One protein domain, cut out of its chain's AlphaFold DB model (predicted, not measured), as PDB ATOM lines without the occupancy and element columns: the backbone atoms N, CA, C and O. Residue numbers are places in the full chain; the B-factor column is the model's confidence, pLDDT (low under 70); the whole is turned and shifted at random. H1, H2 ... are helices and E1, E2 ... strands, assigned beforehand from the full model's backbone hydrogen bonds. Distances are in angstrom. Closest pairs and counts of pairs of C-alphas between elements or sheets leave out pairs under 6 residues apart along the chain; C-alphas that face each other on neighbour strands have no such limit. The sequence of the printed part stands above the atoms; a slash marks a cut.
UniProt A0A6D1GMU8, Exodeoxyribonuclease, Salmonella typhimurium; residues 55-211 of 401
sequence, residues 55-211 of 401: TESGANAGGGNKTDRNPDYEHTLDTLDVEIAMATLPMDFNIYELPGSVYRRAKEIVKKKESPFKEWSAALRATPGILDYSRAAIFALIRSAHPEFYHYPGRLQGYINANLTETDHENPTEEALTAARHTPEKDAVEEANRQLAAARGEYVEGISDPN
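This is residues 55 to 211 of the 401 residues of the protein "Exodeoxyribonuclease" of Salmonella typhimurium (UniProt A0A6D1GMU8). Six helices, H1 to H6, cross one another in one body: H2, H3 and H4 pack round H1, H5 packs on H3 and H6 on H4. An arm with H7 and the residues up to Asn 211 reaches away and makes the length. The printed part has 157 residues, with one named strand and seven named helices in the order E1, H1, H2, H3, H4, H5, H6, H7; the class is mostly helix, with under half of the residues in named elements. It is only just loose, close to compact, with a radius of gyration of the C-alphas of 18.2 A, and spans 61 by 32 by 30 A.

E1, residues 60 to 62, pairs with no named strand. H1, residues 77 to 87, touches H2, residues 100 to 112, at a steep tilt of 66 degrees, opposite ways; their closest C-alphas, Ala 85 and Ala 106, are 5.0 A apart. H3, residues 117 to 125, touches H1, closest C-alphas Ala 85 and Phe 117, 5.4 A. H4, residues 135 to 144, touches H1, closest C-alphas Ala 87 and Phe 139, 5.1 A. H5, residues 153 to 163, touches H3, closest C-alphas Ala 123 and Gln 157, 6.2 A. H6, residues 174 to 179, touches H4, closest C-alphas Ala 140 and Ala 179, 4.6 A. H7, residues 188 to 200, touches no helix. Every O i to N i+4 pair is within hydrogen-bond range in H2 to H7, and 6 of 7 in H1.

E1 begins at C-alpha 60 (0.441, 0.680, 4.099). H2 is 18.5 A long and H7 17.7 A, ending at C-alpha 200 (-49.118, 21.161, 21.764).

The printed part has no cut. The links E1 to H1 and H1 to H2 are long. Residues 186 to 193 stand free. pLDDT is under 70 at residues 185 to 192 and 205 to 206.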
ATOM      1  N   THR A  55      -1.029  -4.265   3.926       91.69
ATOM      2  CA  THR A  55      -1.763  -5.157   3.024       91.69
ATOM      3  C   THR A  55      -0.891  -6.359   2.641       91.69
ATOM      4  O   THR A  55       0.332  -6.328   2.797       91.69
ATOM      5  N   GLU A  56      -1.487  -7.401   2.055       89.00
ATOM      6  CA  GLU A  56      -0.741  -8.572   1.555       89.00
ATOM      7  C   GLU A  56       0.297  -8.210   0.477       89.00
ATOM      8  O   GLU A  56       1.337  -8.855   0.358       89.00
ATOM      9  N   SER A  57       0.050  -7.141  -0.287       88.44
ATOM     10  CA  SER A  57       0.992  -6.595  -1.275       88.44
ATOM     11  C   SER A  57       2.113  -5.750  -0.656       88.44
ATOM     12  O   SER A  57       2.977  -5.247  -1.374       88.44
ATOM     13  N   GLY A  58       2.104  -5.572   0.667       87.94
ATOM     14  CA  GLY A  58       3.065  -4.762   1.403       87.94
ATOM     15  C   GLY A  58       2.784  -3.260   1.355       87.94
ATOM     16  O   GLY A  58       3.644  -2.488   1.775       87.94
ATOM     17  N   ALA A  59       1.627  -2.805   0.868       91.19
ATOM     18  CA  ALA A  59       1.242  -1.397   0.969       91.19
ATOM     19  C   ALA A  59       0.840  -1.047   2.412       91.19
ATOM     20  O   ALA A  59       0.429  -1.916   3.177       91.19
ATOM     21  N   ASN A  60       0.944   0.228   2.799       92.00
ATOM     22  CA  ASN A  60       0.441   0.680   4.099       92.00
ATOM     23  C   ASN A  60      -1.091   0.546   4.130       92.00
ATOM     24  O   ASN A  60      -1.768   1.077   3.246       92.00
ATOM     25  N   ALA A  61      -1.629  -0.139   5.138       93.38
ATOM     26  CA  ALA A  61      -3.069  -0.303   5.307       93.38
ATOM     27  C   ALA A  61      -3.737   0.918   5.963       93.38
ATOM     28  O   ALA A  61      -4.959   0.998   5.943       93.38
ATOM     29  N   GLY A  62      -2.963   1.871   6.495       91.75
ATOM     30  CA  GLY A  62      -3.492   3.069   7.154       91.75
ATOM     31  C   GLY A  62      -3.688   2.879   8.660       91.75
ATOM     32  O   GLY A  62      -2.981   2.087   9.285       91.75
ATOM     33  N   GLY A  63      -4.639   3.617   9.236       86.38
ATOM     34  CA  GLY A  63      -5.011   3.585  10.655       86.38
ATOM     35  C   GLY A  63      -4.391   4.711  11.488       86.38
ATOM     36  O   GLY A  63      -4.460   4.688  12.713       86.38
ATOM     37  N   GLY A  64      -3.746   5.685  10.837       83.25
ATOM     38  CA  GLY A  64      -3.141   6.848  11.503       83.25
ATOM     39  C   GLY A  64      -4.041   8.085  11.514       83.25
ATOM     40  O   GLY A  64      -3.713   9.089  12.157       83.25
ATOM     41  N   ASN A  65      -5.147   8.029  10.771       87.25
ATOM     42  CA  ASN A  65      -6.129   9.096  10.680       87.25
ATOM     43  C   ASN A  65      -7.273   8.865  11.669       87.25
ATOM     44  O   ASN A  65      -7.597   7.735  12.030       87.25
ATOM     45  N   LYS A  66      -7.892   9.962  12.105       90.31
ATOM     46  CA  LYS A  66      -9.151   9.878  12.840       90.31
ATOM     47  C   LYS A  66     -10.258   9.431  11.897       90.31
ATOM     48  O   LYS A  66     -10.261   9.819  10.732       90.31
ATOM     49  N   THR A  67     -11.187   8.651  12.431       94.00
ATOM     50  CA  THR A  67     -12.380   8.204  11.713       94.00
ATOM     51  C   THR A  67     -13.624   8.461  12.561       94.00
ATOM     52  O   THR A  67     -13.499   8.800  13.735       94.00
ATOM     53  N   ASP A  68     -14.804   8.260  11.985       94.94
ATOM     54  CA  ASP A  68     -16.128   8.243  12.633       94.94
ATOM     55  C   ASP A  68     -16.292   7.212  13.771       94.94
ATOM     56  O   ASP A  68     -17.340   7.116  14.411       94.94
ATOM     57  N   ARG A  69     -15.265   6.399  14.026       93.81
ATOM     58  CA  ARG A  69     -15.230   5.436  15.127       93.81
ATOM     59  C   ARG A  69     -14.914   6.136  16.447       93.81
ATOM     60  O   ARG A  69     -14.284   7.187  16.498       93.81
ATOM     61  N   ASN A  70     -15.296   5.490  17.547       90.31
ATOM     62  CA  ASN A  70     -14.900   5.937  18.880       90.31
ATOM     63  C   ASN A  70     -13.353   6.014  18.975       90.31
ATOM     64  O   ASN A  70     -12.702   5.036  18.608       90.31
ATOM     65  N   PRO A  71     -12.758   7.114  19.480       86.44
ATOM     66  CA  PRO A  71     -11.306   7.253  19.636       86.44
ATOM     67  C   PRO A  71     -10.619   6.134  20.431       86.44
ATOM     68  O   PRO A  71      -9.446   5.855  20.192       86.44
ATOM     69  N   ASP A  72     -11.337   5.485  21.349       86.69
ATOM     70  CA  ASP A  72     -10.814   4.381  22.162       86.69
ATOM     71  C   ASP A  72     -10.880   3.019  21.442       86.69
ATOM     72  O   ASP A  72     -10.404   2.004  21.955       86.69
ATOM     73  N   TYR A  73     -11.486   2.964  20.253       88.12
ATOM     74  CA  TYR A  73     -11.592   1.749  19.457       88.12
ATOM     75  C   TYR A  73     -10.328   1.529  18.621       88.12
ATOM     76  O   TYR A  73     -10.063   2.247  17.657       88.12
ATOM     77  N   GLU A  74      -9.562   0.487  18.952       88.56
ATOM     78  CA  GLU A  74      -8.390   0.091  18.168       88.56
ATOM     79  C   GLU A  74      -8.825  -0.528  16.831       88.56
ATOM     80  O   GLU A  74      -9.264  -1.678  16.771       88.56
ATOM     81  N   HIS A  75      -8.703   0.240  15.746       92.44
ATOM     82  CA  HIS A  75      -9.054  -0.227  14.410       92.44
ATOM     83  C   HIS A  75      -7.863  -0.902  13.711       92.44
ATOM     84  O   HIS A  75      -6.911  -0.258  13.274       92.44
ATOM     85  N   THR A  76      -7.934  -2.225  13.591       94.19
ATOM     86  CA  THR A  76      -6.980  -3.076  12.863       94.19
ATOM     87  C   THR A  76      -7.666  -3.810  11.714       94.19
ATOM     88  O   THR A  76      -8.898  -3.844  11.638       94.19
ATOM     89  N   LEU A  77      -6.889  -4.484  10.858       96.12
ATOM     90  CA  LEU A  77      -7.451  -5.330   9.804       96.12
ATOM     91  C   LEU A  77      -8.397  -6.408  10.377       96.12
ATOM     92  O   LEU A  77      -9.427  -6.716   9.785       96.12
ATOM     93  N   ASP A  78      -8.128  -6.955  11.560       95.62
ATOM     94  CA  ASP A  78      -9.013  -7.961  12.168       95.62
ATOM     95  C   ASP A  78     -10.346  -7.361  12.622       95.62
ATOM     96  O   ASP A  78     -11.401  -7.976  12.464       95.62
ATOM     97  N   THR A  79     -10.326  -6.131  13.135       95.62
ATOM     98  CA  THR A  79     -11.568  -5.417  13.458       95.62
ATOM     99  C   THR A  79     -12.328  -4.975  12.208       95.62
ATOM    100  O   THR A  79     -13.558  -5.009  12.203       95.62
ATOM    101  N   LEU A  80     -11.612  -4.637  11.128       97.75
ATOM    102  CA  LEU A  80     -12.184  -4.344   9.817       97.75
ATOM    103  C   LEU A  80     -12.958  -5.549   9.274       97.75
ATOM    104  O   LEU A  80     -14.062  -5.373   8.774       97.75
ATOM    105  N   ASP A  81     -12.454  -6.775   9.425       98.38
ATOM    106  CA  ASP A  81     -13.193  -7.973   9.000       98.38
ATOM    107  C   ASP A  81     -14.544  -8.106   9.703       98.38
ATOM    108  O   ASP A  81     -15.544  -8.469   9.081       98.38
ATOM    109  N   VAL A  82     -14.600  -7.784  10.995       97.94
ATOM    110  CA  VAL A  82     -15.867  -7.799  11.731       97.94
ATOM    111  C   VAL A  82     -16.815  -6.733  11.180       97.94
ATOM    112  O   VAL A  82     -17.995  -7.019  10.991       97.94
ATOM    113  N   GLU A  83     -16.315  -5.534  10.872       97.81
ATOM    114  CA  GLU A  83     -17.097  -4.458  10.247       97.81
ATOM    115  C   GLU A  83     -17.617  -4.838   8.855       97.81
ATOM    116  O   GLU A  83     -18.808  -4.680   8.589       97.81
ATOM    117  N   ILE A  84     -16.777  -5.434   8.007       98.44
ATOM    118  CA  ILE A  84     -17.172  -5.946   6.688       98.44
ATOM    119  C   ILE A  84     -18.253  -7.018   6.848       98.44
ATOM    120  O   ILE A  84     -19.287  -6.960   6.185       98.44
ATOM    121  N   ALA A  85     -18.065  -7.981   7.756       98.31
ATOM    122  CA  ALA A  85     -19.053  -9.025   8.003       98.31
ATOM    123  C   ALA A  85     -20.395  -8.439   8.466       98.31
ATOM    124  O   ALA A  85     -21.446  -8.849   7.974       98.31
ATOM    125  N   MET A  86     -20.373  -7.445   9.356       97.94
ATOM    126  CA  MET A  86     -21.572  -6.724   9.788       97.94
ATOM    127  C   MET A  86     -22.273  -6.007   8.624       97.94
ATOM    128  O   MET A  86     -23.497  -6.085   8.516       97.94
ATOM    129  N   ALA A  87     -21.521  -5.367   7.729       97.56
ATOM    130  CA  ALA A  87     -22.071  -4.665   6.571       97.56
ATOM    131  C   ALA A  87     -22.762  -5.605   5.564       97.56
ATOM    132  O   ALA A  87     -23.728  -5.196   4.921       97.56
ATOM    133  N   THR A  88     -22.317  -6.866   5.465       96.56
ATOM    134  CA  THR A  88     -22.942  -7.889   4.597       96.56
ATOM    135  C   THR A  88     -24.268  -8.442   5.127       96.56
ATOM    136  O   THR A  88     -24.968  -9.155   4.406       96.56
ATOM    137  N   LEU A  89     -24.637  -8.141   6.377       95.69
ATOM    138  CA  LEU A  89     -25.910  -8.585   6.934       95.69
ATOM    139  C   LEU A  89     -27.075  -7.797   6.314       95.69
ATOM    140  O   LEU A  89     -26.973  -6.581   6.156       95.69
ATOM    141  N   PRO A  90     -28.213  -8.457   6.031       92.31
ATOM    142  CA  PRO A  90     -29.356  -7.826   5.367       92.31
ATOM    143  C   PRO A  90     -30.154  -6.871   6.268       92.31
ATOM    144  O   PRO A  90     -31.067  -6.212   5.783       92.31
ATOM    145  N   MET A  91     -29.857  -6.845   7.570       91.69
ATOM    146  CA  MET A  91     -30.564  -6.049   8.572       91.69
ATOM    147  C   MET A  91     -29.905  -4.680   8.757       91.69
ATOM    148  O   MET A  91     -28.675  -4.578   8.795       91.69
ATOM    149  N   ASP A  92     -30.735  -3.665   8.976       93.88
ATOM    150  CA  ASP A  92     -30.313  -2.298   9.274       93.88
ATOM    151  C   ASP A  92     -30.145  -2.118  10.794       93.88
ATOM    152  O   ASP A  92     -30.862  -2.729  11.589       93.88
ATOM    153  N   PHE A  93     -29.151  -1.335  11.213       93.69
ATOM    154  CA  PHE A  93     -28.846  -1.091  12.627       93.69
ATOM    155  C   PHE A  93     -27.962   0.148  12.795       93.69
ATOM    156  O   PHE A  93     -27.383   0.659  11.830       93.69
ATOM    157  N   ASN A  94     -27.823   0.613  14.039       93.62
ATOM    158  CA  ASN A  94     -26.908   1.691  14.377       93.62
ATOM    159  C   ASN A  94     -25.460   1.209  14.183       93.62
ATOM    160  O   ASN A  94     -24.953   0.385  14.943       93.62
ATOM    161  N   ILE A  95     -24.782   1.720  13.154       94.94
ATOM    162  CA  ILE A  95     -23.386   1.360  12.860       94.94
ATOM    163  C   ILE A  95     -22.386   1.831  13.933       94.94
ATOM    164  O   ILE A  95     -21.261   1.331  13.963       94.94
ATOM    165  N   TYR A  96     -22.771   2.740  14.832       93.75
ATOM    166  CA  TYR A  96     -21.940   3.211  15.947       93.75
ATOM    167  C   TYR A  96     -22.240   2.481  17.259       93.75
ATOM    168  O   TYR A  96     -21.347   2.321  18.088       93.75
ATOM    169  N   GLU A  97     -23.443   1.926  17.395       90.88
ATOM    170  CA  GLU A  97     -23.881   1.152  18.559       90.88
ATOM    171  C   GLU A  97     -24.253  -0.263  18.143       90.88
ATOM    172  O   GLU A  97     -25.403  -0.611  17.871       90.88
ATOM    173  N   LEU A  98     -23.225  -1.099  18.062       89.94
ATOM    174  CA  LEU A  98     -23.327  -2.420  17.467       89.94
ATOM    175  C   LEU A  98     -24.140  -3.369  18.364       89.94
ATOM    176  O   LEU A  98     -23.682  -3.719  19.459       89.94
ATOM    177  N   PRO A  99     -25.303  -3.881  17.909       91.19
ATOM    178  CA  PRO A  99     -26.073  -4.829  18.701       91.19
ATOM    179  C   PRO A  99     -25.263  -6.102  18.961       91.19
ATOM    180  O   PRO A  99     -24.699  -6.705  18.045       91.19
ATOM    181  N   GLY A 100     -25.248  -6.587  20.206       91.75
ATOM    182  CA  GLY A 100     -24.438  -7.757  20.571       91.75
ATOM    183  C   GLY A 100     -24.768  -9.033  19.775       91.75
ATOM    184  O   GLY A 100     -23.899  -9.884  19.589       91.75
ATOM    185  N   SER A 101     -26.003  -9.178  19.282       91.69
ATOM    186  CA  SER A 101     -26.406 -10.263  18.370       91.69
ATOM    187  C   SER A 101     -25.760 -10.140  16.988       91.69
ATOM    188  O   SER A 101     -25.242 -11.131  16.476       91.69
ATOM    189  N   VAL A 102     -25.750  -8.932  16.423       94.94
ATOM    190  CA  VAL A 102     -25.120  -8.602  15.137       94.94
ATOM    191  C   VAL A 102     -23.619  -8.860  15.212       94.94
ATOM    192  O   VAL A 102     -23.078  -9.589  14.384       94.94
ATOM    193  N   TYR A 103     -22.965  -8.364  16.264       95.50
ATOM    194  CA  TYR A 103     -21.533  -8.559  16.472       95.50
ATOM    195  C   TYR A 103     -21.150 -10.044  16.619       95.50
ATOM    196  O   TYR A 103     -20.173 -10.504  16.023       95.50
ATOM    197  N   ARG A 104     -21.943 -10.835  17.360       97.19
ATOM    198  CA  ARG A 104     -21.743 -12.293  17.471       97.19
ATOM    199  C   ARG A 104     -21.872 -12.990  16.119       97.19
ATOM    200  O   ARG A 104     -21.000 -13.781  15.766       97.19
ATOM    201  N   ARG A 105     -22.910 -12.661  15.344       97.12
ATOM    202  CA  ARG A 105     -23.106 -13.243  14.012       97.12
ATOM    203  C   ARG A 105     -21.977 -12.866  13.053       97.12
ATOM    204  O   ARG A 105     -21.497 -13.728  12.323       97.12
ATOM    205  N   ALA A 106     -21.509 -11.622  13.091       97.81
ATOM    206  CA  ALA A 106     -20.377 -11.175  12.288       97.81
ATOM    207  C   ALA A 106     -19.101 -11.964  12.610       97.81
ATOM    208  O   ALA A 106     -18.440 -12.452  11.699       97.81
ATOM    209  N   LYS A 107     -18.798 -12.203  13.893       97.94
ATOM    210  CA  LYS A 107     -17.664 -13.061  14.284       97.94
ATOM    211  C   LYS A 107     -17.777 -14.489  13.753       97.94
ATOM    212  O   LYS A 107     -16.770 -15.073  13.356       97.94
ATOM    213  N   GLU A 108     -18.978 -15.062  13.731       98.00
ATOM    214  CA  GLU A 108     -19.196 -16.381  13.127       98.00
ATOM    215  C   GLU A 108     -18.951 -16.371  11.616       98.00
ATOM    216  O   GLU A 108     -18.298 -17.285  11.116       98.00
ATOM    217  N   ILE A 109     -19.429 -15.336  10.918       98.31
ATOM    218  CA  ILE A 109     -19.210 -15.133   9.479       98.31
ATOM    219  C   ILE A 109     -17.714 -15.043   9.172       98.31
ATOM    220  O   ILE A 109     -17.241 -15.750   8.281       98.31
ATOM    221  N   VAL A 110     -16.963 -14.249   9.947       98.38
ATOM    222  CA  VAL A 110     -15.501 -14.129   9.822       98.38
ATOM    223  C   VAL A 110     -14.835 -15.488  10.029       98.38
ATOM    224  O   VAL A 110     -14.062 -15.943   9.186       98.38
ATOM    225  N   LYS A 111     -15.190 -16.190  11.114       98.12
ATOM    226  CA  LYS A 111     -14.620 -17.501  11.454       98.12
ATOM    227  C   LYS A 111     -14.883 -18.555  10.374       98.12
ATOM    228  O   LYS A 111     -13.997 -19.345  10.064       98.12
ATOM    229  N   LYS A 112     -16.097 -18.587   9.823       98.12
ATOM    230  CA  LYS A 112     -16.515 -19.541   8.784       98.12
ATOM    231  C   LYS A 112     -16.144 -19.091   7.367       98.12
ATOM    232  O   LYS A 112     -16.327 -19.871   6.437       98.12
ATOM    233  N   LYS A 113     -15.628 -17.866   7.200       97.44
ATOM    234  CA  LYS A 113     -15.371 -17.222   5.903       97.44
ATOM    235  C   LYS A 113     -16.589 -17.324   4.979       97.44
ATOM    236  O   LYS A 113     -16.475 -17.753   3.832       97.44
ATOM    237  N   GLU A 114     -17.769 -16.991   5.504       97.31
ATOM    238  CA  GLU A 114     -19.013 -17.074   4.729       97.31
ATOM    239  C   GLU A 114     -18.998 -16.054   3.573       97.31
ATOM    240  O   GLU A 114     -18.370 -14.997   3.655       97.31
ATOM    241  N   SER A 115     -19.667 -16.380   2.468       95.75
ATOM    242  CA  SER A 115     -19.862 -15.453   1.346       95.75
ATOM    243  C   SER A 115     -21.119 -14.610   1.610       95.75
ATOM    244  O   SER A 115     -22.084 -15.159   2.149       95.75
ATOM    245  N   PRO A 116     -21.138 -13.300   1.296       96.12
ATOM    246  CA  PRO A 116     -20.165 -12.560   0.481       96.12
ATOM    247  C   PRO A 116     -18.986 -11.946   1.256       96.12
ATOM    248  O   PRO A 116     -18.139 -11.281   0.662       96.12
ATOM    249  N   PHE A 117     -18.915 -12.137   2.580       97.50
ATOM    250  CA  PHE A 117     -17.873 -11.537   3.420       97.50
ATOM    251  C   PHE A 117     -16.458 -11.888   2.947       97.50
ATOM    252  O   PHE A 117     -15.623 -10.992   2.853       97.50
ATOM    253  N   LYS A 118     -16.176 -13.158   2.624       97.25
ATOM    254  CA  LYS A 118     -14.815 -13.580   2.244       97.25
ATOM    255  C   LYS A 118     -14.286 -12.838   1.007       97.25
ATOM    256  O   LYS A 118     -13.103 -12.513   0.962       97.25
ATOM    257  N   GLU A 119     -15.142 -12.561   0.021       97.12
ATOM    258  CA  GLU A 119     -14.764 -11.835  -1.194       97.12
ATOM    259  C   GLU A 119     -14.532 -10.348  -0.910       97.12
ATOM    260  O   GLU A 119     -13.533  -9.780  -1.354       97.12
ATOM    261  N   TRP A 120     -15.416  -9.734  -0.120       97.69
ATOM    262  CA  TRP A 120     -15.277  -8.340   0.302       97.69
ATOM    263  C   TRP A 120     -14.050  -8.109   1.178       97.69
ATOM    264  O   TRP A 120     -13.310  -7.159   0.941       97.69
ATOM    265  N   SER A 121     -13.808  -8.985   2.153       97.50
ATOM    266  CA  SER A 121     -12.635  -8.939   3.028       97.50
ATOM    267  C   SER A 121     -11.345  -9.007   2.219       97.50
ATOM    268  O   SER A 121     -10.492  -8.135   2.369       97.50
ATOM    269  N   ALA A 122     -11.229  -9.960   1.289       96.38
ATOM    270  CA  ALA A 122     -10.047 -10.078   0.439       96.38
ATOM    271  C   ALA A 122      -9.788  -8.803  -0.385       96.38
ATOM    272  O   ALA A 122      -8.661  -8.309  -0.427       96.38
ATOM    273  N   ALA A 123     -10.826  -8.236  -1.008       96.25
ATOM    274  CA  ALA A 123     -10.685  -7.042  -1.840       96.25
ATOM    275  C   ALA A 123     -10.388  -5.770  -1.019       96.25
ATOM    276  O   ALA A 123      -9.520  -4.972  -1.380       96.25
ATOM    277  N   LEU A 124     -11.057  -5.585   0.123       97.19
ATOM    278  CA  LEU A 124     -10.844  -4.420   0.984       97.19
ATOM    279  C   LEU A 124      -9.492  -4.483   1.705       97.19
ATOM    280  O   LEU A 124      -8.786  -3.480   1.727       97.19
ATOM    281  N   ARG A 125      -9.048  -5.652   2.193       96.62
ATOM    282  CA  ARG A 125      -7.702  -5.816   2.789       96.62
ATOM    283  C   ARG A 125      -6.568  -5.559   1.794       96.62
ATOM    284  O   ARG A 125      -5.468  -5.195   2.203       96.62
ATOM    285  N   ALA A 126      -6.815  -5.742   0.496       95.12
ATOM    286  CA  ALA A 126      -5.851  -5.415  -0.552       95.12
ATOM    287  C   ALA A 126      -5.788  -3.907  -0.868       95.12
ATOM    288  O   ALA A 126      -4.863  -3.467  -1.555       95.12
ATOM    289  N   THR A 127      -6.745  -3.116  -0.375       95.44
ATOM    290  CA  THR A 127      -6.851  -1.684  -0.666       95.44
ATOM    291  C   THR A 127      -5.884  -0.882   0.221       95.44
ATOM    292  O   THR A 127      -5.955  -0.968   1.449       95.44
ATOM    293  N   PRO A 128      -4.956  -0.095  -0.360       94.06
ATOM    294  CA  PRO A 128      -4.070   0.771   0.416       94.06
ATOM    295  C   PRO A 128      -4.858   1.804   1.229       94.06
ATOM    296  O   PRO A 128      -5.806   2.395   0.718       94.06
ATOM    297  N   GLY A 129      -4.447   2.043   2.476       94.62
ATOM    298  CA  GLY A 129      -5.119   3.002   3.360       94.62
ATOM    299  C   GLY A 129      -6.533   2.597   3.794       94.62
ATOM    300  O   GLY A 129      -7.270   3.450   4.270       94.62
ATOM    301  N   ILE A 130      -6.939   1.328   3.638       96.88
ATOM    302  CA  ILE A 130      -8.304   0.885   3.968       96.88
ATOM    303  C   ILE A 130      -8.736   1.223   5.406       96.88
ATOM    304  O   ILE A 130      -9.898   1.539   5.634       96.88
ATOM    305  N   LEU A 131      -7.805   1.201   6.363       95.75
ATOM    306  CA  LEU A 131      -8.073   1.505   7.772       95.75
ATOM    307  C   LEU A 131      -8.262   3.001   8.049       95.75
ATOM    308  O   LEU A 131      -8.663   3.362   9.150       95.75
ATOM    309  N   ASP A 132      -7.952   3.872   7.087       94.62
ATOM    310  CA  ASP A 132      -8.191   5.306   7.224       94.62
ATOM    311  C   ASP A 132      -9.629   5.692   6.841       94.62
ATOM    312  O   ASP A 132     -10.064   6.765   7.234       94.62
ATOM    313  N   TYR A 133     -10.377   4.840   6.127       96.62
ATOM    314  CA  TYR A 133     -11.764   5.126   5.742       96.62
ATOM    315  C   TYR A 133     -12.736   4.993   6.918       96.62
ATOM    316  O   TYR A 133     -12.577   4.136   7.800       96.62
ATOM    317  N   SER A 134     -13.788   5.811   6.903       97.00
ATOM    318  CA  SER A 134     -14.849   5.756   7.903       97.00
ATOM    319  C   SER A 134     -15.597   4.418   7.860       97.00
ATOM    320  O   SER A 134     -15.680   3.732   6.829       97.00
ATOM    321  N   ARG A 135     -16.160   4.018   9.001       97.19
ATOM    322  CA  ARG A 135     -17.054   2.863   9.092       97.19
ATOM    323  C   ARG A 135     -18.266   3.080   8.190       97.19
ATOM    324  O   ARG A 135     -18.654   2.150   7.483       97.19
ATOM    325  N   ALA A 136     -18.830   4.287   8.180       97.38
ATOM    326  CA  ALA A 136     -19.940   4.647   7.308       97.38
ATOM    327  C   ALA A 136     -19.613   4.424   5.823       97.38
ATOM    328  O   ALA A 136     -20.394   3.774   5.132       97.38
ATOM    329  N   ALA A 137     -18.449   4.862   5.335       97.75
ATOM    330  CA  ALA A 137     -18.048   4.681   3.939       97.75
ATOM    331  C   ALA A 137     -17.909   3.201   3.558       97.75
ATOM    332  O   ALA A 137     -18.394   2.782   2.505       97.75
ATOM    333  N   ILE A 138     -17.308   2.383   4.429       98.06
ATOM    334  CA  ILE A 138     -17.176   0.934   4.201       98.06
ATOM    335  C   ILE A 138     -18.556   0.263   4.154       98.06
ATOM    336  O   ILE A 138     -18.829  -0.546   3.262       98.06
ATOM    337  N   PHE A 139     -19.451   0.612   5.081       98.00
ATOM    338  CA  PHE A 139     -20.816   0.089   5.097       98.00
ATOM    339  C   PHE A 139     -21.607   0.519   3.861       98.00
ATOM    340  O   PHE A 139     -22.247  -0.322   3.227       98.00
ATOM    341  N   ALA A 140     -21.545   1.801   3.503       97.75
ATOM    342  CA  ALA A 140     -22.202   2.363   2.332       97.75
ATOM    343  C   ALA A 140     -21.748   1.666   1.052       97.75
ATOM    344  O   ALA A 140     -22.585   1.259   0.247       97.75
ATOM    345  N   LEU A 141     -20.439   1.458   0.895       97.56
ATOM    346  CA  LEU A 141     -19.851   0.765  -0.246       97.56
ATOM    347  C   LEU A 141     -20.415  -0.653  -0.404       97.56
ATOM    348  O   LEU A 141     -20.859  -1.029  -1.487       97.56
ATOM    349  N   ILE A 142     -20.422  -1.439   0.673       97.44
ATOM    350  CA  ILE A 142     -20.887  -2.832   0.632       97.44
ATOM    351  C   ILE A 142     -22.400  -2.893   0.392       97.44
ATOM    352  O   ILE A 142     -22.864  -3.686  -0.427       97.44
ATOM    353  N   ARG A 143     -23.179  -2.048   1.079       96.31
ATOM    354  CA  ARG A 143     -24.651  -2.058   1.025       96.31
ATOM    355  C   ARG A 143     -25.226  -1.444  -0.252       96.31
ATOM    356  O   ARG A 143     -26.366  -1.756  -0.600       96.31
ATOM    357  N   SER A 144     -24.449  -0.617  -0.950       95.00
ATOM    358  CA  SER A 144     -24.825  -0.018  -2.240       95.00
ATOM    359  C   SER A 144     -24.419  -0.871  -3.443       95.00
ATOM    360  O   SER A 144     -24.841  -0.596  -4.568       95.00
ATOM    361  N   ALA A 145     -23.596  -1.899  -3.239       94.88
ATOM    362  CA  ALA A 145     -23.167  -2.777  -4.313       94.88
ATOM    363  C   ALA A 145     -24.313  -3.671  -4.807       94.88
ATOM    364  O   ALA A 145     -25.177  -4.111  -4.046       94.88
ATOM    365  N   HIS A 146     -24.290  -4.007  -6.097       90.31
ATOM    366  CA  HIS A 146     -25.229  -4.981  -6.646       90.31
ATOM    367  C   HIS A 146     -25.006  -6.359  -5.987       90.31
ATOM    368  O   HIS A 146     -23.845  -6.766  -5.864       90.31
ATOM    369  N   PRO A 147     -26.065  -7.124  -5.641       86.44
ATOM    370  CA  PRO A 147     -25.937  -8.388  -4.913       86.44
ATOM    371  C   PRO A 147     -24.984  -9.404  -5.544       86.44
ATOM    372  O   PRO A 147     -24.410 -10.202  -4.830       86.44
ATOM    373  N   GLU A 148     -24.769  -9.372  -6.858       87.56
ATOM    374  CA  GLU A 148     -23.874 -10.310  -7.556       87.56
ATOM    375  C   GLU A 148     -22.429  -9.807  -7.741       87.56
ATOM    376  O   GLU A 148     -21.591 -10.529  -8.280       87.56
ATOM    377  N   PHE A 149     -22.095  -8.574  -7.341       85.75
ATOM    378  CA  PHE A 149     -20.770  -7.999  -7.622       85.75
ATOM    379  C   PHE A 149     -19.619  -8.782  -6.999       85.75
ATOM    380  O   PHE A 149     -18.552  -8.877  -7.608       85.75
ATOM    381  N   TYR A 150     -19.843  -9.393  -5.838       88.88
ATOM    382  CA  TYR A 150     -18.812 -10.153  -5.140       88.88
ATOM    383  C   TYR A 150     -18.373 -11.419  -5.900       88.88
ATOM    384  O   TYR A 150     -17.259 -11.888  -5.692       88.88
ATOM    385  N   HIS A 151     -19.178 -11.937  -6.837       92.50
ATOM    386  CA  HIS A 151     -18.802 -13.088  -7.667       92.50
ATOM    387  C   HIS A 151     -17.689 -12.782  -8.682       92.50
ATOM    388  O   HIS A 151     -17.085 -13.708  -9.224       92.50
ATOM    389  N   TYR A 152     -17.408 -11.502  -8.955       93.50
ATOM    390  CA  TYR A 152     -16.475 -11.072  -9.998       93.50
ATOM    391  C   TYR A 152     -15.339 -10.223  -9.408       93.50
ATOM    392  O   TYR A 152     -15.434  -8.993  -9.426       93.50
ATOM    393  N   PRO A 153     -14.224 -10.828  -8.951       89.19
ATOM    394  CA  PRO A 153     -13.167 -10.126  -8.212       89.19
ATOM    395  C   PRO A 153     -12.615  -8.877  -8.915       89.19
ATOM    396  O   PRO A 153     -12.464  -7.827  -8.297       89.19
ATOM    397  N   GLY A 154     -12.376  -8.947 -10.230       87.69
ATOM    398  CA  GLY A 154     -11.879  -7.795 -10.994       87.69
ATOM    399  C   GLY A 154     -12.882  -6.637 -11.073       87.69
ATOM    400  O   GLY A 154     -12.491  -5.474 -11.005       87.69
ATOM    401  N   ARG A 155     -14.184  -6.943 -11.163       91.19
ATOM    402  CA  ARG A 155     -15.246  -5.925 -11.137       91.19
ATOM    403  C   ARG A 155     -15.424  -5.366  -9.728       91.19
ATOM    404  O   ARG A 155     -15.618  -4.163  -9.599       91.19
ATOM    405  N   LEU A 156     -15.320  -6.210  -8.702       94.06
ATOM    406  CA  LEU A 156     -15.381  -5.793  -7.305       94.06
ATOM    407  C   LEU A 156     -14.276  -4.779  -6.988       94.06
ATOM    408  O   LEU A 156     -14.574  -3.712  -6.466       94.06
ATOM    409  N   GLN A 157     -13.031  -5.044  -7.393       93.06
ATOM    410  CA  GLN A 157     -11.938  -4.088  -7.195       93.06
ATOM    411  C   GLN A 157     -12.174  -2.773  -7.947       93.06
ATOM    412  O   GLN A 157     -11.961  -1.695  -7.396       93.06
ATOM    413  N   GLY A 158     -12.634  -2.845  -9.202       94.19
ATOM    414  CA  GLY A 158     -12.986  -1.653  -9.976       94.19
ATOM    415  C   GLY A 158     -14.101  -0.837  -9.317       94.19
ATOM    416  O   GLY A 158     -14.036   0.388  -9.301       94.19
ATOM    417  N   TYR A 159     -15.088  -1.513  -8.724       95.75
ATOM    418  CA  TYR A 159     -16.161  -0.884  -7.964       95.75
ATOM    419  C   TYR A 159     -15.642  -0.206  -6.693       95.75
ATOM    420  O   TYR A 159     -15.964   0.961  -6.474       95.75
ATOM    421  N   ILE A 160     -14.804  -0.885  -5.902       96.38
ATOM    422  CA  ILE A 160     -14.178  -0.315  -4.699       96.38
ATOM    423  C   ILE A 160     -13.421   0.962  -5.063       96.38
ATOM    424  O   ILE A 160     -13.708   2.018  -4.514       96.38
ATOM    425  N   ASN A 161     -12.538   0.901  -6.062       94.19
ATOM    426  CA  ASN A 161     -11.735   2.054  -6.475       94.19
ATOM    427  C   ASN A 161     -12.578   3.233  -6.998       94.19
ATOM    428  O   ASN A 161     -12.123   4.371  -6.953       94.19
ATOM    429  N   ALA A 162     -13.774   2.968  -7.533       95.12
ATOM    430  CA  ALA A 162     -14.657   3.996  -8.077       95.12
ATOM    431  C   ALA A 162     -15.591   4.628  -7.033       95.12
ATOM    432  O   ALA A 162     -16.038   5.750  -7.248       95.12
ATOM    433  N   ASN A 163     -15.914   3.916  -5.947       95.31
ATOM    434  CA  ASN A 163     -16.949   4.333  -4.990       95.31
ATOM    435  C   ASN A 163     -16.404   4.605  -3.582       95.31
ATOM    436  O   ASN A 163     -17.038   5.323  -2.815       95.31
ATOM    437  N   LEU A 164     -15.230   4.074  -3.229       95.38
ATOM    438  CA  LEU A 164     -14.560   4.374  -1.965       95.38
ATOM    439  C   LEU A 164     -13.715   5.649  -2.123       95.38
ATOM    440  O   LEU A 164     -12.490   5.604  -2.167       95.38
ATOM    441  N   THR A 165     -14.392   6.787  -2.291       93.00
ATOM    442  CA  THR A 165     -13.780   8.094  -2.604       93.00
ATOM    443  C   THR A 165     -13.939   9.117  -1.480       93.00
ATOM    444  O   THR A 165     -13.840  10.320  -1.719       93.00
ATOM    445  N   GLU A 166     -14.246   8.661  -0.267       93.81
ATOM    446  CA  GLU A 166     -14.390   9.529   0.901       93.81
ATOM    447  C   GLU A 166     -13.091  10.294   1.186       93.81
ATOM    448  O   GLU A 166     -11.996   9.736   1.119       93.81
ATOM    449  N   THR A 167     -13.232  11.575   1.521       91.50
ATOM    450  CA  THR A 167     -12.111  12.465   1.850       91.50
ATOM    451  C   THR A 167     -12.101  12.926   3.305       91.50
ATOM    452  O   THR A 167     -11.031  13.228   3.825       91.50
ATOM    453  N   ASP A 168     -13.270  13.028   3.944       93.38
ATOM    454  CA  ASP A 168     -13.399  13.315   5.376       93.38
ATOM    455  C   ASP A 168     -13.820  12.033   6.088       93.38
ATOM    456  O   ASP A 168     -14.954  11.583   5.952       93.38
ATOM    457  N   HIS A 169     -12.874  11.430   6.800       93.69
ATOM    458  CA  HIS A 169     -13.080  10.155   7.471       93.69
ATOM    459  C   HIS A 169     -13.654  10.313   8.884       93.69
ATOM    460  O   HIS A 169     -14.212   9.353   9.413       93.69
ATOM    461  N   GLU A 170     -13.498  11.491   9.504       94.88
ATOM    462  CA  GLU A 170     -13.975  11.786  10.865       94.88
ATOM    463  C   GLU A 170     -15.466  12.145  10.845       94.88
ATOM    464  O   GLU A 170     -16.192  11.764  11.760       94.88
ATOM    465  N   ASN A 171     -15.933  12.813   9.782       95.19
ATOM    466  CA  ASN A 171     -17.318  13.268   9.643       95.19
ATOM    467  C   ASN A 171     -17.930  12.795   8.307       95.19
ATOM    468  O   ASN A 171     -17.980  13.567   7.342       95.19
ATOM    469  N   PRO A 172     -18.398  11.535   8.218       94.38
ATOM    470  CA  PRO A 172     -19.015  11.008   7.006       94.38
ATOM    471  C   PRO A 172     -20.283  11.788   6.647       94.38
ATOM    472  O   PRO A 172     -21.020  12.257   7.514       94.38
ATOM    473  N   THR A 173     -20.558  11.916   5.348       94.94
ATOM    474  CA  THR A 173     -21.727  12.659   4.860       94.94
ATOM    475  C   THR A 173     -23.038  11.943   5.190       94.94
ATOM    476  O   THR A 173     -23.098  10.716   5.268       94.94
ATOM    477  N   GLU A 174     -24.134  12.698   5.291       92.69
ATOM    478  CA  GLU A 174     -25.486  12.137   5.474       92.69
ATOM    479  C   GLU A 174     -25.872  11.145   4.364       92.69
ATOM    480  O   GLU A 174     -26.554  10.146   4.603       92.69
ATOM    481  N   GLU A 175     -25.391  11.377   3.140       93.81
ATOM    482  CA  GLU A 175     -25.554  10.445   2.022       93.81
ATOM    483  C   GLU A 175     -24.855   9.108   2.301       93.81
ATOM    484  O   GLU A 175     -25.449   8.049   2.080       93.81
ATOM    485  N   ALA A 176     -23.629   9.140   2.840       94.88
ATOM    486  CA  ALA A 176     -22.900   7.940   3.234       94.88
ATOM    487  C   ALA A 176     -23.598   7.219   4.394       94.88
ATOM    488  O   ALA A 176     -23.743   6.003   4.339       94.88
ATOM    489  N   LEU A 177     -24.106   7.938   5.399       95.38
ATOM    490  CA  LEU A 177     -24.869   7.344   6.508       95.38
ATOM    491  C   LEU A 177     -26.165   6.676   6.028       95.38
ATOM    492  O   LEU A 177     -26.487   5.556   6.438       95.38
ATOM    493  N   THR A 178     -26.875   7.324   5.105       94.56
ATOM    494  CA  THR A 178     -28.101   6.788   4.503       94.56
ATOM    495  C   THR A 178     -27.804   5.542   3.667       94.56
ATOM    496  O   THR A 178     -28.460   4.512   3.828       94.56
ATOM    497  N   ALA A 179     -26.774   5.586   2.816       96.19
ATOM    498  CA  ALA A 179     -26.328   4.444   2.016       96.19
ATOM    499  C   ALA A 179     -25.789   3.296   2.888       96.19
ATOM    500  O   ALA A 179     -26.011   2.119   2.595       96.19
ATOM    501  N   ALA A 180     -25.145   3.633   4.006       96.19
ATOM    502  CA  ALA A 180     -24.729   2.697   5.037       96.19
ATOM    503  C   ALA A 180     -25.910   2.099   5.802       96.19
ATOM    504  O   ALA A 180     -25.687   1.187   6.592       96.19
ATOM    505  N   ARG A 181     -27.146   2.566   5.581       95.31
ATOM    506  CA  ARG A 181     -28.353   2.167   6.320       95.31
ATOM    507  C   ARG A 181     -28.146   2.268   7.830       95.31
ATOM    508  O   ARG A 181     -28.490   1.357   8.588       95.31
ATOM    509  N   HIS A 182     -27.501   3.356   8.244       94.00
ATOM    510  CA  HIS A 182     -27.373   3.710   9.645       94.00
ATOM    511  C   HIS A 182     -28.763   4.040  10.189       94.00
ATOM    512  O   HIS A 182     -29.456   4.913   9.666       94.00
ATOM    513  N   THR A 183     -29.177   3.333  11.237       89.19
ATOM    514  CA  THR A 183     -30.357   3.712  12.012       89.19
ATOM    515  C   THR A 183     -29.863   4.490  13.228       89.19
ATOM    516  O   THR A 183     -29.387   3.840  14.166       89.19
ATOM    517  N   PRO A 184     -29.920   5.834  13.236       77.75
ATOM    518  CA  PRO A 184     -29.661   6.567  14.467       77.75
ATOM    519  C   PRO A 184     -30.628   6.052  15.530       77.75
ATOM    520  O   PRO A 184     -31.736   5.610  15.192       77.75
ATOM    521  N   GLU A 185     -30.221   6.066  16.800       66.69
ATOM    522  CA  GLU A 185     -31.197   5.889  17.864       66.69
ATOM    523  C   GLU A 185     -32.279   6.941  17.637       66.69
ATOM    524  O   GLU A 185     -32.066   8.143  17.781       66.69
ATOM    525  N   LYS A 186     -33.458   6.486  17.211       57.09
ATOM    526  CA  LYS A 186     -34.660   7.253  17.452       57.09
ATOM    527  C   LYS A 186     -34.790   7.224  18.954       57.09
ATOM    528  O   LYS A 186     -35.301   6.243  19.498       57.09
ATOM    529  N   ASP A 187     -34.270   8.250  19.613       57.56
ATOM    530  CA  ASP A 187     -34.593   8.509  20.997       57.56
ATOM    531  C   ASP A 187     -36.118   8.455  21.056       57.56
ATOM    532  O   ASP A 187     -36.808   9.341  20.550       57.56
ATOM    533  N   ALA A 188     -36.678   7.378  21.613       59.03
ATOM    534  CA  ALA A 188     -38.126   7.251  21.747       59.03
ATOM    535  C   ALA A 188     -38.682   8.466  22.510       59.03
ATOM    536  O   ALA A 188     -39.831   8.851  22.329       59.03
ATOM    537  N   VAL A 189     -37.822   9.102  23.314       60.03
ATOM    538  CA  VAL A 189     -38.021  10.384  23.981       60.03
ATOM    539  C   VAL A 189     -38.043  11.564  23.005       60.03
ATOM    540  O   VAL A 189     -38.923  12.402  23.142       60.03
ATOM    541  N   GLU A 190     -37.150  11.664  22.017       68.94
ATOM    542  CA  GLU A 190     -37.184  12.731  21.004       68.94
ATOM    543  C   GLU A 190     -38.390  12.568  20.071       68.94
ATOM    544  O   GLU A 190     -39.079  13.544  19.784       68.94
ATOM    545  N   GLU A 191     -38.719  11.342  19.659       68.56
ATOM    546  CA  GLU A 191     -39.910  11.068  18.848       68.56
ATOM    547  C   GLU A 191     -41.193  11.331  19.657       68.56
ATOM    548  O   GLU A 191     -42.115  11.977  19.151       68.56
ATOM    549  N   ALA A 192     -41.226  10.953  20.942       68.44
ATOM    550  CA  ALA A 192     -42.306  11.326  21.854       68.44
ATOM    551  C   ALA A 192     -42.377  12.841  22.071       68.44
ATOM    552  O   ALA A 192     -43.472  13.389  22.064       68.44
ATOM    553  N   ASN A 193     -41.247  13.539  22.211       74.94
ATOM    554  CA  ASN A 193     -41.194  14.991  22.382       74.94
ATOM    555  C   ASN A 193     -41.642  15.727  21.116       74.94
ATOM    556  O   ASN A 193     -42.397  16.686  21.221       74.94
ATOM    557  N   ARG A 194     -41.254  15.257  19.924       78.44
ATOM    558  CA  ARG A 194     -41.733  15.757  18.626       78.44
ATOM    559  C   ARG A 194     -43.237  15.546  18.474       78.44
ATOM    560  O   ARG A 194     -43.946  16.461  18.064       78.44
ATOM    561  N   GLN A 195     -43.753  14.382  18.863       78.94
ATOM    562  CA  GLN A 195     -45.198  14.137  18.889       78.94
ATOM    563  C   GLN A 195     -45.912  15.013  19.928       78.94
ATOM    564  O   GLN A 195     -46.991  15.531  19.649       78.94
ATOM    565  N   LEU A 196     -45.310  15.240  21.099       80.19
ATOM    566  CA  LEU A 196     -45.849  16.114  22.140       80.19
ATOM    567  C   LEU A 196     -45.859  17.583  21.697       80.19
ATOM    568  O   LEU A 196     -46.826  18.285  21.970       80.19
ATOM    569  N   ALA A 197     -44.810  18.042  21.013       78.50
ATOM    570  CA  ALA A 197     -44.699  19.382  20.444       78.50
ATOM    571  C   ALA A 197     -45.757  19.594  19.351       78.50
ATOM    572  O   ALA A 197     -46.525  20.555  19.416       78.50
ATOM    573  N   ALA A 198     -45.909  18.628  18.438       79.19
ATOM    574  CA  ALA A 198     -46.984  18.635  17.449       79.19
ATOM    575  C   ALA A 198     -48.377  18.645  18.113       79.19
ATOM    576  O   ALA A 198     -49.244  19.434  17.734       79.19
ATOM    577  N   ALA A 199     -48.588  17.845  19.165       73.19
ATOM    578  CA  ALA A 199     -49.841  17.820  19.927       73.19
ATOM    579  C   ALA A 199     -50.106  19.123  20.708       73.19
ATOM    580  O   ALA A 199     -51.259  19.523  20.870       73.19
ATOM    581  N   ARG A 200     -49.053  19.816  21.162       76.69
ATOM    582  CA  ARG A 200     -49.118  21.161  21.764       76.69
ATOM    583  C   ARG A 200     -49.353  22.262  20.729       76.69
ATOM    584  O   ARG A 200     -49.654  23.392  21.104       76.69
ATOM    585  N   GLY A 201     -49.302  21.927  19.439       76.06
ATOM    586  CA  GLY A 201     -49.542  22.853  18.342       76.06
ATOM    587  C   GLY A 201     -48.310  23.653  17.938       76.06
ATOM    588  O   GLY A 201     -48.483  24.763  17.447       76.06
ATOM    589  N   GLU A 202     -47.110  23.104  18.128       77.81
ATOM    590  CA  GLU A 202     -45.858  23.589  17.538       77.81
ATOM    591  C   GLU A 202     -45.590  22.884  16.202       77.81
ATOM    592  O   GLU A 202     -45.949  21.717  16.025       77.81
ATOM    593  N   TYR A 203     -44.985  23.590  15.242       77.06
ATOM    594  CA  TYR A 203     -44.706  23.015  13.929       77.06
ATOM    595  C   TYR A 203     -43.540  22.036  14.030       77.06
ATOM    596  O   TYR A 203     -42.431  22.413  14.408       77.06
ATOM    597  N   VAL A 204     -43.788  20.787  13.646       74.31
ATOM    598  CA  VAL A 204     -42.771  19.737  13.584       74.31
ATOM    599  C   VAL A 204     -42.675  19.215  12.160       74.31
ATOM    600  O   VAL A 204     -43.637  18.660  11.622       74.31
ATOM    601  N   GLU A 205     -41.499  19.386  11.559       67.75
ATOM    602  CA  GLU A 205     -41.200  18.944  10.200       67.75
ATOM    603  C   GLU A 205     -41.435  17.430  10.052       67.75
ATOM    604  O   GLU A 205     -40.944  16.629  10.850       67.75
ATOM    605  N   GLY A 206     -42.249  17.045   9.063       68.31
ATOM    606  CA  GLY A 206     -42.630  15.652   8.795       68.31
ATOM    607  C   GLY A 206     -43.842  15.116   9.578       68.31
ATOM    608  O   GLY A 206     -44.314  14.031   9.247       68.31
ATOM    609  N   ILE A 207     -44.374  15.851  10.568       71.56
ATOM    610  CA  ILE A 207     -45.585  15.470  11.335       71.56
ATOM    611  C   ILE A 207     -46.706  16.506  11.167       71.56
ATOM    612  O   ILE A 207     -47.872  16.145  11.021       71.56
ATOM    613  N   SER A 208     -46.370  17.797  11.202       78.88
ATOM    614  CA  SER A 208     -47.331  18.893  11.037       78.88
ATOM    615  C   SER A 208     -47.580  19.186   9.559       78.88
ATOM    616  O   SER A 208     -46.631  19.203   8.777       78.88
ATOM    617  N   ASP A 209     -48.833  19.453   9.174       74.44
ATOM    618  CA  ASP A 209     -49.169  19.839   7.798       74.44
ATOM    619  C   ASP A 209     -48.582  21.233   7.481       74.44
ATOM    620  O   ASP A 209     -49.014  22.225   8.079       74.44
ATOM    621  N   PRO A 210     -47.619  21.348   6.543       73.19
ATOM    622  CA  PRO A 210     -46.987  22.622   6.183       73.19
ATOM    623  C   PRO A 210     -47.931  23.632   5.511       73.19
ATOM    624  O   PRO A 210     -47.561  24.796   5.306       73.19
ATOM    625  N   ASN A 211     -49.128  23.192   5.115       70.69
ATOM    626  CA  ASN A 211     -50.157  24.015   4.491       70.69
ATOM    627  C   ASN A 211     -51.343  24.311   5.419       70.69
ATOM    628  O   ASN A 211     -52.296  24.954   4.974       70.69
TER     629      ASN A 211